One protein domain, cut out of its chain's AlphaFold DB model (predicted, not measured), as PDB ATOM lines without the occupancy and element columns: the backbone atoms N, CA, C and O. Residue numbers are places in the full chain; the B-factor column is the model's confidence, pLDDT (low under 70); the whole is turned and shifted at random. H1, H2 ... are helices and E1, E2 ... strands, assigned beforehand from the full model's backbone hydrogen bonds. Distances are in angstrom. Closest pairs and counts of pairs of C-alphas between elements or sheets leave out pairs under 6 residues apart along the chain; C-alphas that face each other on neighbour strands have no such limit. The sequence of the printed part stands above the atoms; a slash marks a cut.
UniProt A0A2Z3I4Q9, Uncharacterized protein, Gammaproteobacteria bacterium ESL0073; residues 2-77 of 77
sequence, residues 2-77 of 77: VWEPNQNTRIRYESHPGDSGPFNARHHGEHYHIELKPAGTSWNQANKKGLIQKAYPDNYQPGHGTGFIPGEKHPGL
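AT A GLANCE: This is residues 2 to 77 of the 77 residues of an uncharacterized protein of Gammaproteobacteria bacterium ESL0073 (UniProt A0A2Z3I4Q9). With little regular structure, the domain is a long hairpin of two antiparallel strands, E1 and E2, with a short helix, H1, beyond one end and a loop, residues 17 to 28, at the other. The long stretch of residues 49 to 77 folds back from H1, and its residues 53 to 54 pair with E2. The printed part has 76 residues, 22 in named elements, in the order E1, E2, H1, class mixed. It is only just compact, close to loose, with radius of gyration of the C-alphas 13.7 A and spans of 42 by 29 by 21 A.

HOW THE PARTS SIT: E1, residues 9 to 16, and E2, residues 29 to 36, form an antiparallel hairpin at 158 degrees. N 10 and O 35, 2.8 A apart, are within hydrogen-bond range. E1 and H1, residues 43 to 48, are apart. In H1 every O i to N i+4 pair is within hydrogen-bond range.

IN THESE COORDINATES: E1, 22.9 A long, begins at C-alpha 9 (-23.119, -21.590, -33.854). E2 spans 23.0 A. H1 ends at C-alpha 48 (-13.682, -10.940, -24.700).

THE WHOLE: The printed part has no cut. The link from E1 to E2 is long. Residues 2 and 75 to 77 have pLDDT under 70.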
ATOM      1  N   VAL A   2     -24.778 -34.260 -40.119       69.12
ATOM      2  CA  VAL A   2     -25.779 -33.243 -40.490       69.12
ATOM      3  C   VAL A   2     -25.728 -32.177 -39.403       69.12
ATOM      4  O   VAL A   2     -25.859 -32.509 -38.229       69.12
ATOM      5  N   TRP A   3     -25.467 -30.926 -39.778       77.81
ATOM      6  CA  TRP A   3     -25.521 -29.820 -38.826       77.81
ATOM      7  C   TRP A   3     -26.976 -29.537 -38.448       77.81
ATOM      8  O   TRP A   3     -27.842 -29.468 -39.320       77.81
ATOM      9  N   GLU A   4     -27.213 -29.310 -37.159       82.62
ATOM     10  CA  GLU A   4     -28.497 -28.872 -36.623       82.62
ATOM     11  C   GLU A   4     -28.339 -27.528 -35.890       82.62
ATOM     12  O   GLU A   4     -27.270 -27.248 -35.320       82.62
ATOM     13  N   PRO A   5     -29.395 -26.690 -35.869       87.94
ATOM     14  CA  PRO A   5     -29.395 -25.451 -35.108       87.94
ATOM     15  C   PRO A   5     -28.990 -25.679 -33.652       87.94
ATOM     16  O   PRO A   5     -29.540 -26.526 -32.953       87.94
ATOM     17  N   ASN A   6     -28.025 -24.895 -33.176       90.62
ATOM     18  CA  ASN A   6     -27.512 -25.021 -31.820       90.62
ATOM     19  C   ASN A   6     -27.047 -23.667 -31.266       90.62
ATOM     20  O   ASN A   6     -26.778 -22.720 -32.000       90.62
ATOM     21  N   GLN A   7     -26.907 -23.585 -29.945       94.50
ATOM     22  CA  GLN A   7     -26.540 -22.351 -29.236       94.50
ATOM     23  C   GLN A   7     -25.076 -21.899 -29.415       94.50
ATOM     24  O   GLN A   7     -24.709 -20.803 -28.979       94.50
ATOM     25  N   ASN A   8     -24.218 -22.752 -29.977       94.50
ATOM     26  CA  ASN A   8     -22.780 -22.517 -30.121       94.50
ATOM     27  C   ASN A   8     -22.385 -22.069 -31.533       94.50
ATOM     28  O   ASN A   8     -21.236 -21.684 -31.726       94.50
ATOM     29  N   THR A   9     -23.322 -22.061 -32.482       93.44
ATOM     30  CA  THR A   9     -23.119 -21.590 -33.854       93.44
ATOM     31  C   THR A   9     -23.931 -20.318 -34.100       93.44
ATOM     32  O   THR A   9     -25.093 -20.221 -33.708       93.44
ATOM     33  N   ARG A  10     -23.329 -19.334 -34.771       94.00
ATOM     34  CA  ARG A  10     -24.012 -18.178 -35.362       94.00
ATOM     35  C   ARG A  10     -23.835 -18.219 -36.867       94.00
ATOM     36  O   ARG A  10     -22.721 -18.401 -37.343       94.00
ATOM     37  N   ILE A  11     -24.930 -18.009 -37.584       92.31
ATOM     38  CA  ILE A  11     -24.935 -17.822 -39.033       92.31
ATOM     39  C   ILE A  11     -25.438 -16.404 -39.283       92.31
ATOM     40  O   ILE A  11     -26.499 -16.027 -38.781       92.31
ATOM     41  N   ARG A  12     -24.660 -15.608 -40.009       94.69
ATOM     42  CA  ARG A  12     -24.980 -14.217 -40.331       94.69
ATOM     43  C   ARG A  12     -25.035 -14.056 -41.839       94.69
ATOM     44  O   ARG A  12     -24.020 -14.232 -42.500       94.69
ATOM     45  N   TYR A  13     -26.221 -13.749 -42.350       94.81
ATOM     46  CA  TYR A  13     -26.421 -13.373 -43.746       94.81
ATOM     47  C   TYR A  13     -25.846 -11.980 -44.008       94.81
ATOM     48  O   TYR A  13     -26.029 -11.071 -43.192       94.81
ATOM     49  N   GLU A  14     -25.191 -11.828 -45.150       96.06
ATOM     50  CA  GLU A  14     -24.734 -10.561 -45.703       96.06
ATOM     51  C   GLU A  14     -25.048 -10.510 -47.202       96.06
ATOM     52  O   GLU A  14     -25.031 -11.522 -47.904       96.06
ATOM     53  N   SER A  15     -25.355  -9.312 -47.696       95.62
ATOM     54  CA  SER A  15     -25.499  -9.055 -49.125       95.62
ATOM     55  C   SER A  15     -25.103  -7.623 -49.427       95.62
ATOM     56  O   SER A  15     -25.656  -6.679 -48.860       95.62
ATOM     57  N   HIS A  16     -24.107  -7.464 -50.292       93.81
ATOM     58  CA  HIS A  16     -23.610  -6.159 -50.702       93.81
ATOM     59  C   HIS A  16     -23.087  -6.204 -52.148       93.81
ATOM     60  O   HIS A  16     -22.700  -7.275 -52.628       93.81
ATOM     61  N   PRO A  17     -23.114  -5.074 -52.881       94.00
ATOM     62  CA  PRO A  17     -22.675  -5.030 -54.274       94.00
ATOM     63  C   PRO A  17     -21.189  -5.383 -54.423       94.00
ATOM     64  O   PRO A  17     -20.446  -5.440 -53.441       94.00
ATOM     65  N   GLY A  18     -20.777  -5.642 -55.669       90.19
ATOM     66  CA  GLY A  18     -19.367  -5.760 -56.042       90.19
ATOM     67  C   GLY A  18     -18.637  -4.420 -55.958       90.19
ATOM     68  O   GLY A  18     -19.247  -3.374 -56.187       90.19
ATOM     69  N   ASP A  19     -17.337  -4.472 -55.676       87.56
ATOM     70  CA  ASP A  19     -16.461  -3.295 -55.672       87.56
ATOM     71  C   ASP A  19     -15.758  -3.116 -57.035       87.56
ATOM     72  O   ASP A  19     -16.105  -3.754 -58.027       87.56
ATOM     73  N   SER A  20     -14.739  -2.253 -57.107       89.81
ATOM     74  CA  SER A  20     -13.946  -1.990 -58.323       89.81
ATOM     75  C   SER A  20     -13.069  -3.163 -58.795       89.81
ATOM     76  O   SER A  20     -12.425  -3.063 -59.840       89.81
ATOM     77  N   GLY A  21     -13.018  -4.257 -58.030       86.75
ATOM     78  CA  GLY A  21     -12.284  -5.478 -58.355       86.75
ATOM     79  C   GLY A  21     -13.159  -6.582 -58.964       86.75
ATOM     80  O   GLY A  21     -14.351  -6.391 -59.206       86.75
ATOM     81  N   PRO A  22     -12.580  -7.771 -59.215       89.06
ATOM     82  CA  PRO A  22     -13.341  -8.932 -59.655       89.06
ATOM     83  C   PRO A  22     -14.445  -9.293 -58.659       89.06
ATOM     84  O   PRO A  22     -14.212  -9.344 -57.450       89.06
ATOM     85  N   PHE A  23     -15.637  -9.602 -59.172       91.88
ATOM     86  CA  PHE A  23     -16.731 -10.072 -58.332       91.88
ATOM     87  C   PHE A  23     -16.374 -11.412 -57.687       91.88
ATOM     88  O   PHE A  23     -15.978 -12.366 -58.359       91.88
ATOM     89  N   ASN A  24     -16.574 -11.493 -56.377       92.56
ATOM     90  CA  ASN A  24     -16.336 -12.685 -55.588       92.56
ATOM     91  C   ASN A  24     -17.602 -13.029 -54.806       92.56
ATOM     92  O   ASN A  24     -17.905 -12.349 -53.837       92.56
ATOM     93  N   ALA A  25     -18.303 -14.102 -55.178       93.19
ATOM     94  CA  ALA A  25     -19.567 -14.500 -54.546       93.19
ATOM     95  C   ALA A  25     -19.447 -14.852 -53.047       93.19
ATOM     96  O   ALA A  25     -20.443 -14.897 -52.338       93.19
ATOM     97  N   ARG A  26     -18.231 -15.106 -52.546       93.44
ATOM     98  CA  ARG A  26     -17.957 -15.354 -51.121       93.44
ATOM     99  C   ARG A  26     -17.686 -14.074 -50.327       93.44
ATOM    100  O   ARG A  26     -17.305 -14.143 -49.159       93.44
ATOM    101  N   HIS A  27     -17.783 -12.923 -50.980       94.44
ATOM    102  CA  HIS A  27     -17.657 -11.611 -50.365       94.44
ATOM    103  C   HIS A  27     -18.774 -10.681 -50.822       94.44
ATOM    104  O   HIS A  27     -19.309  -9.981 -49.999       94.44
ATOM    105  N   HIS A  28     -19.162 -10.683 -52.090       94.50
ATOM    106  CA  HIS A  28     -20.206  -9.843 -52.666       94.50
ATOM    107  C   HIS A  28     -21.426 -10.679 -53.061       94.50
ATOM    108  O   HIS A  28     -21.332 -11.888 -53.266       94.50
ATOM    109  N   GLY A  29     -22.569 -10.022 -53.237       94.00
ATOM    110  CA  GLY A  29     -23.850 -10.701 -53.403       94.00
ATOM    111  C   GLY A  29     -24.258 -11.440 -52.131       94.00
ATOM    112  O   GLY A  29     -23.730 -11.180 -51.053       94.00
ATOM    113  N   GLU A  30     -25.216 -12.351 -52.252       95.88
ATOM    114  CA  GLU A  30     -25.747 -13.098 -51.114       95.88
ATOM    115  C   GLU A  30     -24.754 -14.143 -50.606       95.88
ATOM    116  O   GLU A  30     -24.397 -15.079 -51.325       95.88
ATOM    117  N   HIS A  31     -24.348 -14.013 -49.347       95.88
ATOM    118  CA  HIS A  31     -23.459 -14.962 -48.692       95.88
ATOM    119  C   HIS A  31     -23.690 -14.998 -47.176       95.88
ATOM    120  O   HIS A  31     -24.422 -14.187 -46.605       95.88
ATOM    121  N   TYR A  32     -23.081 -15.976 -46.507       94.94
ATOM    122  CA  TYR A  32     -23.236 -16.191 -45.070       94.94
ATOM    123  C   TYR A  32     -21.886 -16.351 -44.388       94.94
ATOM    124  O   TYR A  32     -21.013 -17.059 -44.881       94.94
ATOM    125  N   HIS A  33     -21.735 -15.769 -43.205       95.00
ATOM    126  CA  HIS A  33     -20.604 -16.029 -42.323       95.00
ATOM    127  C   HIS A  33     -21.020 -16.917 -41.163       95.00
ATOM    128  O   HIS A  33     -22.086 -16.728 -40.571       95.00
ATOM    129  N   ILE A  34     -20.152 -17.868 -40.824       92.81
ATOM    130  CA  ILE A  34     -20.393 -18.830 -39.755       92.81
ATOM    131  C   ILE A  34     -19.344 -18.630 -38.672       92.81
ATOM    132  O   ILE A  34     -18.140 -18.644 -38.931       92.81
ATOM    133  N   GLU A  35     -19.820 -18.454 -37.448       94.69
ATOM    134  CA  GLU A  35     -18.997 -18.302 -36.258       94.69
ATOM    135  C   GLU A  35     -19.362 -19.367 -35.227       94.69
ATOM    136  O   GLU A  35     -20.534 -19.708 -35.043       94.69
ATOM    137  N   LEU A  36     -18.355 -19.869 -34.520       94.06
ATOM    138  CA  LEU A  36     -18.494 -20.868 -33.471       94.06
ATOM    139  C   LEU A  36     -17.932 -20.324 -32.159       94.06
ATOM    140  O   LEU A  36     -16.905 -19.644 -32.146       94.06
ATOM    141  N   LYS A  37     -18.576 -20.665 -31.043       95.69
ATOM    142  CA  LYS A  37     -18.034 -20.452 -29.695       95.69
ATOM    143  C   LYS A  37     -17.891 -21.776 -28.938       95.69
ATOM    144  O   LYS A  37     -18.677 -22.695 -29.176       95.69
ATOM    145  N   PRO A  38     -16.971 -21.875 -27.963       95.69
ATOM    146  CA  PRO A  38     -16.897 -23.036 -27.084       95.69
ATOM    147  C   PRO A  38     -18.190 -23.252 -26.288       95.69
ATOM    148  O   PRO A  38     -18.830 -22.293 -25.830       95.69
ATOM    149  N   ALA A  39     -18.541 -24.518 -26.063       95.06
ATOM    150  CA  ALA A  39     -19.642 -24.886 -25.179       95.06
ATOM    151  C   ALA A  39     -19.433 -24.320 -23.761       95.06
ATOM    152  O   ALA A  39     -18.305 -24.145 -23.301       95.06
ATOM    153  N   GLY A  40     -20.527 -23.987 -23.075       96.00
ATOM    154  CA  GLY A  40     -20.480 -23.419 -21.719       96.00
ATOM    155  C   GLY A  40     -20.032 -21.954 -21.637       96.00
ATOM    156  O   GLY A  40     -20.035 -21.382 -20.551       96.00
ATOM    157  N   THR A  41     -19.690 -21.310 -22.759       96.94
ATOM    158  CA  THR A  41     -19.393 -19.869 -22.797       96.94
ATOM    159  C   THR A  41     -20.558 -19.078 -23.384       96.94
ATOM    160  O   THR A  41     -21.233 -19.532 -24.308       96.94
ATOM    161  N   SER A  42     -20.804 -17.870 -22.876       97.50
ATOM    162  CA  SER A  42     -21.641 -16.890 -23.579       97.50
ATOM    163  C   SER A  42     -20.866 -16.247 -24.731       97.50
ATOM    164  O   SER A  42     -19.637 -16.183 -24.713       97.50
ATOM    165  N   TRP A  43     -21.576 -15.690 -25.711       97.31
ATOM    166  CA  TRP A  43     -20.948 -14.980 -26.830       97.31
ATOM    167  C   TRP A  43     -20.100 -13.780 -26.397       97.31
ATOM    168  O   TRP A  43     -19.031 -13.558 -26.953       97.31
ATOM    169  N   ASN A  44     -20.526 -13.040 -25.369       97.94
ATOM    170  CA  ASN A  44     -19.737 -11.934 -24.822       97.94
ATOM    171  C   ASN A  44     -18.424 -12.431 -24.189       97.94
ATOM    172  O   ASN A  44     -17.365 -11.859 -24.422       97.94
ATOM    173  N   GLN A  45     -18.473 -13.526 -23.418       98.25
ATOM    174  CA  GLN A  45     -17.269 -14.132 -22.838       98.25
ATOM    175  C   GLN A  45     -16.331 -14.676 -23.917       98.25
ATOM    176  O   GLN A  45     -15.128 -14.446 -23.827       98.25
ATOM    177  N   ALA A  46     -16.868 -15.366 -24.929       98.00
ATOM    178  CA  ALA A  46     -16.082 -15.871 -26.049       98.00
ATOM    179  C   ALA A  46     -15.404 -14.723 -26.809       98.00
ATOM    180  O   ALA A  46     -14.207 -14.798 -27.066       98.00
ATOM    181  N   ASN A  47     -16.129 -13.632 -27.075       97.44
ATOM    182  CA  ASN A  47     -15.581 -12.442 -27.722       97.44
ATOM    183  C   ASN A  47     -14.452 -11.803 -26.897       97.44
ATOM    184  O   ASN A  47     -13.347 -11.625 -27.396       97.44
ATOM    185  N   LYS A  48     -14.688 -11.534 -25.602       97.94
ATOM    186  CA  LYS A  48     -13.682 -10.940 -24.700       97.94
ATOM    187  C   LYS A  48     -12.407 -11.776 -24.575       97.94
ATOM    188  O   LYS A  48     -11.345 -11.221 -24.324       97.94
ATOM    189  N   LYS A  49     -12.521 -13.099 -24.708       97.75
ATOM    190  CA  LYS A  49     -11.399 -14.042 -24.623       97.75
ATOM    191  C   LYS A  49     -10.805 -14.413 -25.990       97.75
ATOM    192  O   LYS A  49      -9.903 -15.239 -26.026       97.75
ATOM    193  N   GLY A  50     -11.320 -13.865 -27.095       97.31
ATOM    194  CA  GLY A  50     -10.862 -14.210 -28.445       97.31
ATOM    195  C   GLY A  50     -11.104 -15.674 -28.836       97.31
ATOM    196  O   GLY A  50     -10.336 -16.236 -29.604       97.31
ATOM    197  N   LEU A  51     -12.145 -16.312 -28.292       97.06
ATOM    198  CA  LEU A  51     -12.450 -17.735 -28.509       97.06
ATOM    199  C   LEU A  51     -13.426 -17.988 -29.667       97.06
ATOM    200  O   LEU A  51     -13.781 -19.139 -29.919       97.06
ATOM    201  N   ILE A  52     -13.909 -16.935 -30.331       96.50
ATOM    202  CA  ILE A  52     -14.801 -17.070 -31.486       96.50
ATOM    203  C   ILE A  52     -13.984 -17.579 -32.672       96.50
ATOM    204  O   ILE A  52     -13.007 -16.950 -33.074       96.50
ATOM    205  N   GLN A  53     -14.403 -18.703 -33.241       94.44
ATOM    206  CA  GLN A  53     -13.794 -19.272 -34.436       94.44
ATOM    207  C   GLN A  53     -14.655 -18.948 -35.647       94.44
ATOM    208  O   GLN A  53     -15.863 -19.178 -35.629       94.44
ATOM    209  N   LYS A  54     -14.030 -18.433 -36.705       92.56
ATOM    210  CA  LYS A  54     -14.677 -18.292 -38.008       92.56
ATOM    211  C   LYS A  54     -14.544 -19.602 -38.762       92.56
ATOM    212  O   LYS A  54     -13.446 -20.148 -38.859       92.56
ATOM    213  N   ALA A  55     -15.658 -20.083 -39.279       91.62
ATOM    214  CA  ALA A  55     -15.662 -21.208 -40.184       91.62
ATOM    215  C   ALA A  55     -15.327 -20.715 -41.597       91.62
ATOM    216  O   ALA A  55     -15.767 -19.636 -41.997       91.62
ATOM    217  N   TYR A  56     -14.547 -21.500 -42.334       91.50
ATOM    218  CA  TYR A  56     -14.147 -21.190 -43.703       91.50
ATOM    219  C   TYR A  56     -14.725 -22.230 -44.660       91.50
ATOM    220  O   TYR A  56     -14.848 -23.393 -44.268       91.50
ATOM    221  N   PRO A  57     -15.083 -21.834 -45.891       89.75
ATOM    222  CA  PRO A  57     -15.480 -22.782 -46.917       89.75
ATOM    223  C   PRO A  57     -14.390 -23.807 -47.218       89.75
ATOM    224  O   PRO A  57     -13.195 -23.523 -47.076       89.75
ATOM    225  N   ASP A  58     -14.807 -24.980 -47.690       86.31
ATOM    226  CA  ASP A  58     -13.882 -26.016 -48.138       86.31
ATOM    227  C   ASP A  58     -12.920 -25.452 -49.193       86.31
ATOM    228  O   ASP A  58     -13.319 -24.745 -50.122       86.31
ATOM    229  N   ASN A  59     -11.634 -25.777 -49.048       84.88
ATOM    230  CA  ASN A  59     -10.551 -25.299 -49.913       84.88
ATOM    231  C   ASN A  59     -10.394 -23.767 -49.967       84.88
ATOM    232  O   ASN A  59      -9.877 -23.245 -50.959       84.88
ATOM    233  N   TYR A  60     -10.812 -23.039 -48.922       89.12
ATOM    234  CA  TYR A  60     -10.559 -21.601 -48.806       89.12
ATOM    235  C   TYR A  60      -9.084 -21.255 -49.066       89.12
ATOM    236  O   TYR A  60      -8.173 -21.878 -48.518       89.12
ATOM    237  N   GLN A  61      -8.872 -20.216 -49.877       88.88
ATOM    238  CA  GLN A  61      -7.566 -19.618 -50.144       88.88
ATOM    239  C   GLN A  61      -7.569 -18.146 -49.724       88.88
ATOM    240  O   GLN A  61      -8.590 -17.467 -49.888       88.88
ATOM    241  N   PRO A  62      -6.441 -17.612 -49.222       90.25
ATOM    242  CA  PRO A  62      -6.333 -16.196 -48.891       90.25
ATOM    243  C   PRO A  62      -6.786 -15.290 -50.046       90.25
ATOM    244  O   PRO A  62      -6.323 -15.425 -51.174       90.25
ATOM    245  N   GLY A  63      -7.710 -14.367 -49.761       87.19
ATOM    246  CA  GLY A  63      -8.256 -13.419 -50.743       87.19
ATOM    247  C   GLY A  63      -9.504 -13.898 -51.495       87.19
ATOM    248  O   GLY A  63     -10.155 -13.096 -52.158       87.19
ATOM    249  N   HIS A  64      -9.911 -15.162 -51.346       88.38
ATOM    250  CA  HIS A  64     -11.090 -15.710 -52.027       88.38
ATOM    251  C   HIS A  64     -12.414 -15.429 -51.304       88.38
ATOM    252  O   HIS A  64     -13.439 -15.974 -51.701       88.38
ATOM    253  N   GLY A  65     -12.451 -14.528 -50.318       89.69
ATOM    254  CA  GLY A  65     -13.653 -14.277 -49.516       89.69
ATOM    255  C   GLY A  65     -13.919 -15.414 -48.525       89.69
ATOM    256  O   GLY A  65     -13.460 -16.541 -48.700       89.69
ATOM    257  N   THR A  66     -14.617 -15.108 -47.435       92.75
ATOM    258  CA  THR A  66     -14.819 -16.057 -46.316       92.75
ATOM    259  C   THR A  66     -16.276 -16.477 -46.147       92.75
ATOM    260  O   THR A  66     -16.598 -17.229 -45.232       92.75
ATOM    261  N   GLY A  67     -17.155 -15.977 -47.014       94.19
ATOM    262  CA  GLY A  67     -18.565 -16.304 -47.034       94.19
ATOM    263  C   GLY A  67     -18.849 -17.665 -47.662       94.19
ATOM    264  O   GLY A  67     -18.192 -18.111 -48.611       94.19
ATOM    265  N   PHE A  68     -19.881 -18.297 -47.130       94.25
ATOM    266  CA  PHE A  68     -20.560 -19.436 -47.720       94.25
ATOM    267  C   PHE A  68     -21.605 -18.942 -48.707       94.25
ATOM    268  O   PHE A  68     -22.346 -18.007 -48.393       94.25
ATOM    269  N   ILE A  69     -21.683 -19.569 -49.876       93.56
ATOM    270  CA  ILE A  69     -22.731 -19.271 -50.862       93.56
ATOM    271  C   ILE A  69     -23.966 -20.157 -50.618       93.56
ATOM    272  O   ILE A  69     -23.838 -21.240 -50.033       93.56
ATOM    273  N   PRO A  70     -25.172 -19.741 -51.054       89.50
ATOM    274  CA  PRO A  70     -26.371 -20.566 -50.937       89.50
ATOM    275  C   PRO A  70     -26.166 -21.983 -51.497       89.50
ATOM    276  O   PRO A  70     -25.683 -22.161 -52.615       89.50
ATOM    277  N   GLY A  71     -26.554 -22.994 -50.718       86.94
ATOM    278  CA  GLY A  71     -26.430 -24.407 -51.093       86.94
ATOM    279  C   GLY A  71     -25.109 -25.073 -50.694       86.94
ATOM    280  O   GLY A  71     -24.998 -26.294 -50.812       86.94
ATOM    281  N   GLU A  72     -24.130 -24.327 -50.178       88.25
ATOM    282  CA  GLU A  72     -22.933 -24.944 -49.614       88.25
ATOM    283  C   GLU A  72     -23.208 -25.682 -48.314       88.25
ATOM    284  O   GLU A  72     -24.032 -25.290 -47.485       88.25
ATOM    285  N   LYS A  73     -22.451 -26.761 -48.119       80.56
ATOM    286  CA  LYS A  73     -22.413 -27.425 -46.828       80.56
ATOM    287  C   LYS A  73     -21.731 -26.490 -45.843       80.56
ATOM    288  O   LYS A  73     -20.607 -26.048 -46.065       80.56
ATOM    289  N   HIS A  74     -22.412 -26.218 -44.739       74.75
ATOM    290  CA  HIS A  74     -21.757 -25.616 -43.595       74.75
ATOM    291  C   HIS A  74     -20.628 -26.547 -43.136       74.75
ATOM    292  O   HIS A  74     -20.832 -27.768 -43.132       74.75
ATOM    293  N   PRO A  75     -19.464 -26.008 -42.743       62.69
ATOM    294  CA  PRO A  75     -18.412 -26.781 -42.126       62.69
ATOM    295  C   PRO A  75     -18.971 -27.260 -40.793       62.69
ATOM    296  O   PRO A  75     -19.023 -26.546 -39.791       62.69
ATOM    297  N   GLY A  76     -19.470 -28.484 -40.828       53.62
ATOM    298  CA  GLY A  76     -19.379 -29.383 -39.698       53.62
ATOM    299  C   GLY A  76     -17.892 -29.649 -39.411       53.62
ATOM    300  O   GLY A  76     -17.056 -29.484 -40.292       53.62
ATOM    301  N   LEU A  77     -17.420 -30.007 -38.223       44.78
ATOM    302  CA  LEU A  77     -18.010 -30.959 -37.283       44.78
ATOM    303  C   LEU A  77     -18.766 -32.090 -37.989       44.78
ATOM    304  O   LEU A  77     -19.936 -31.893 -38.378       44.78
TER     305      LEU A  77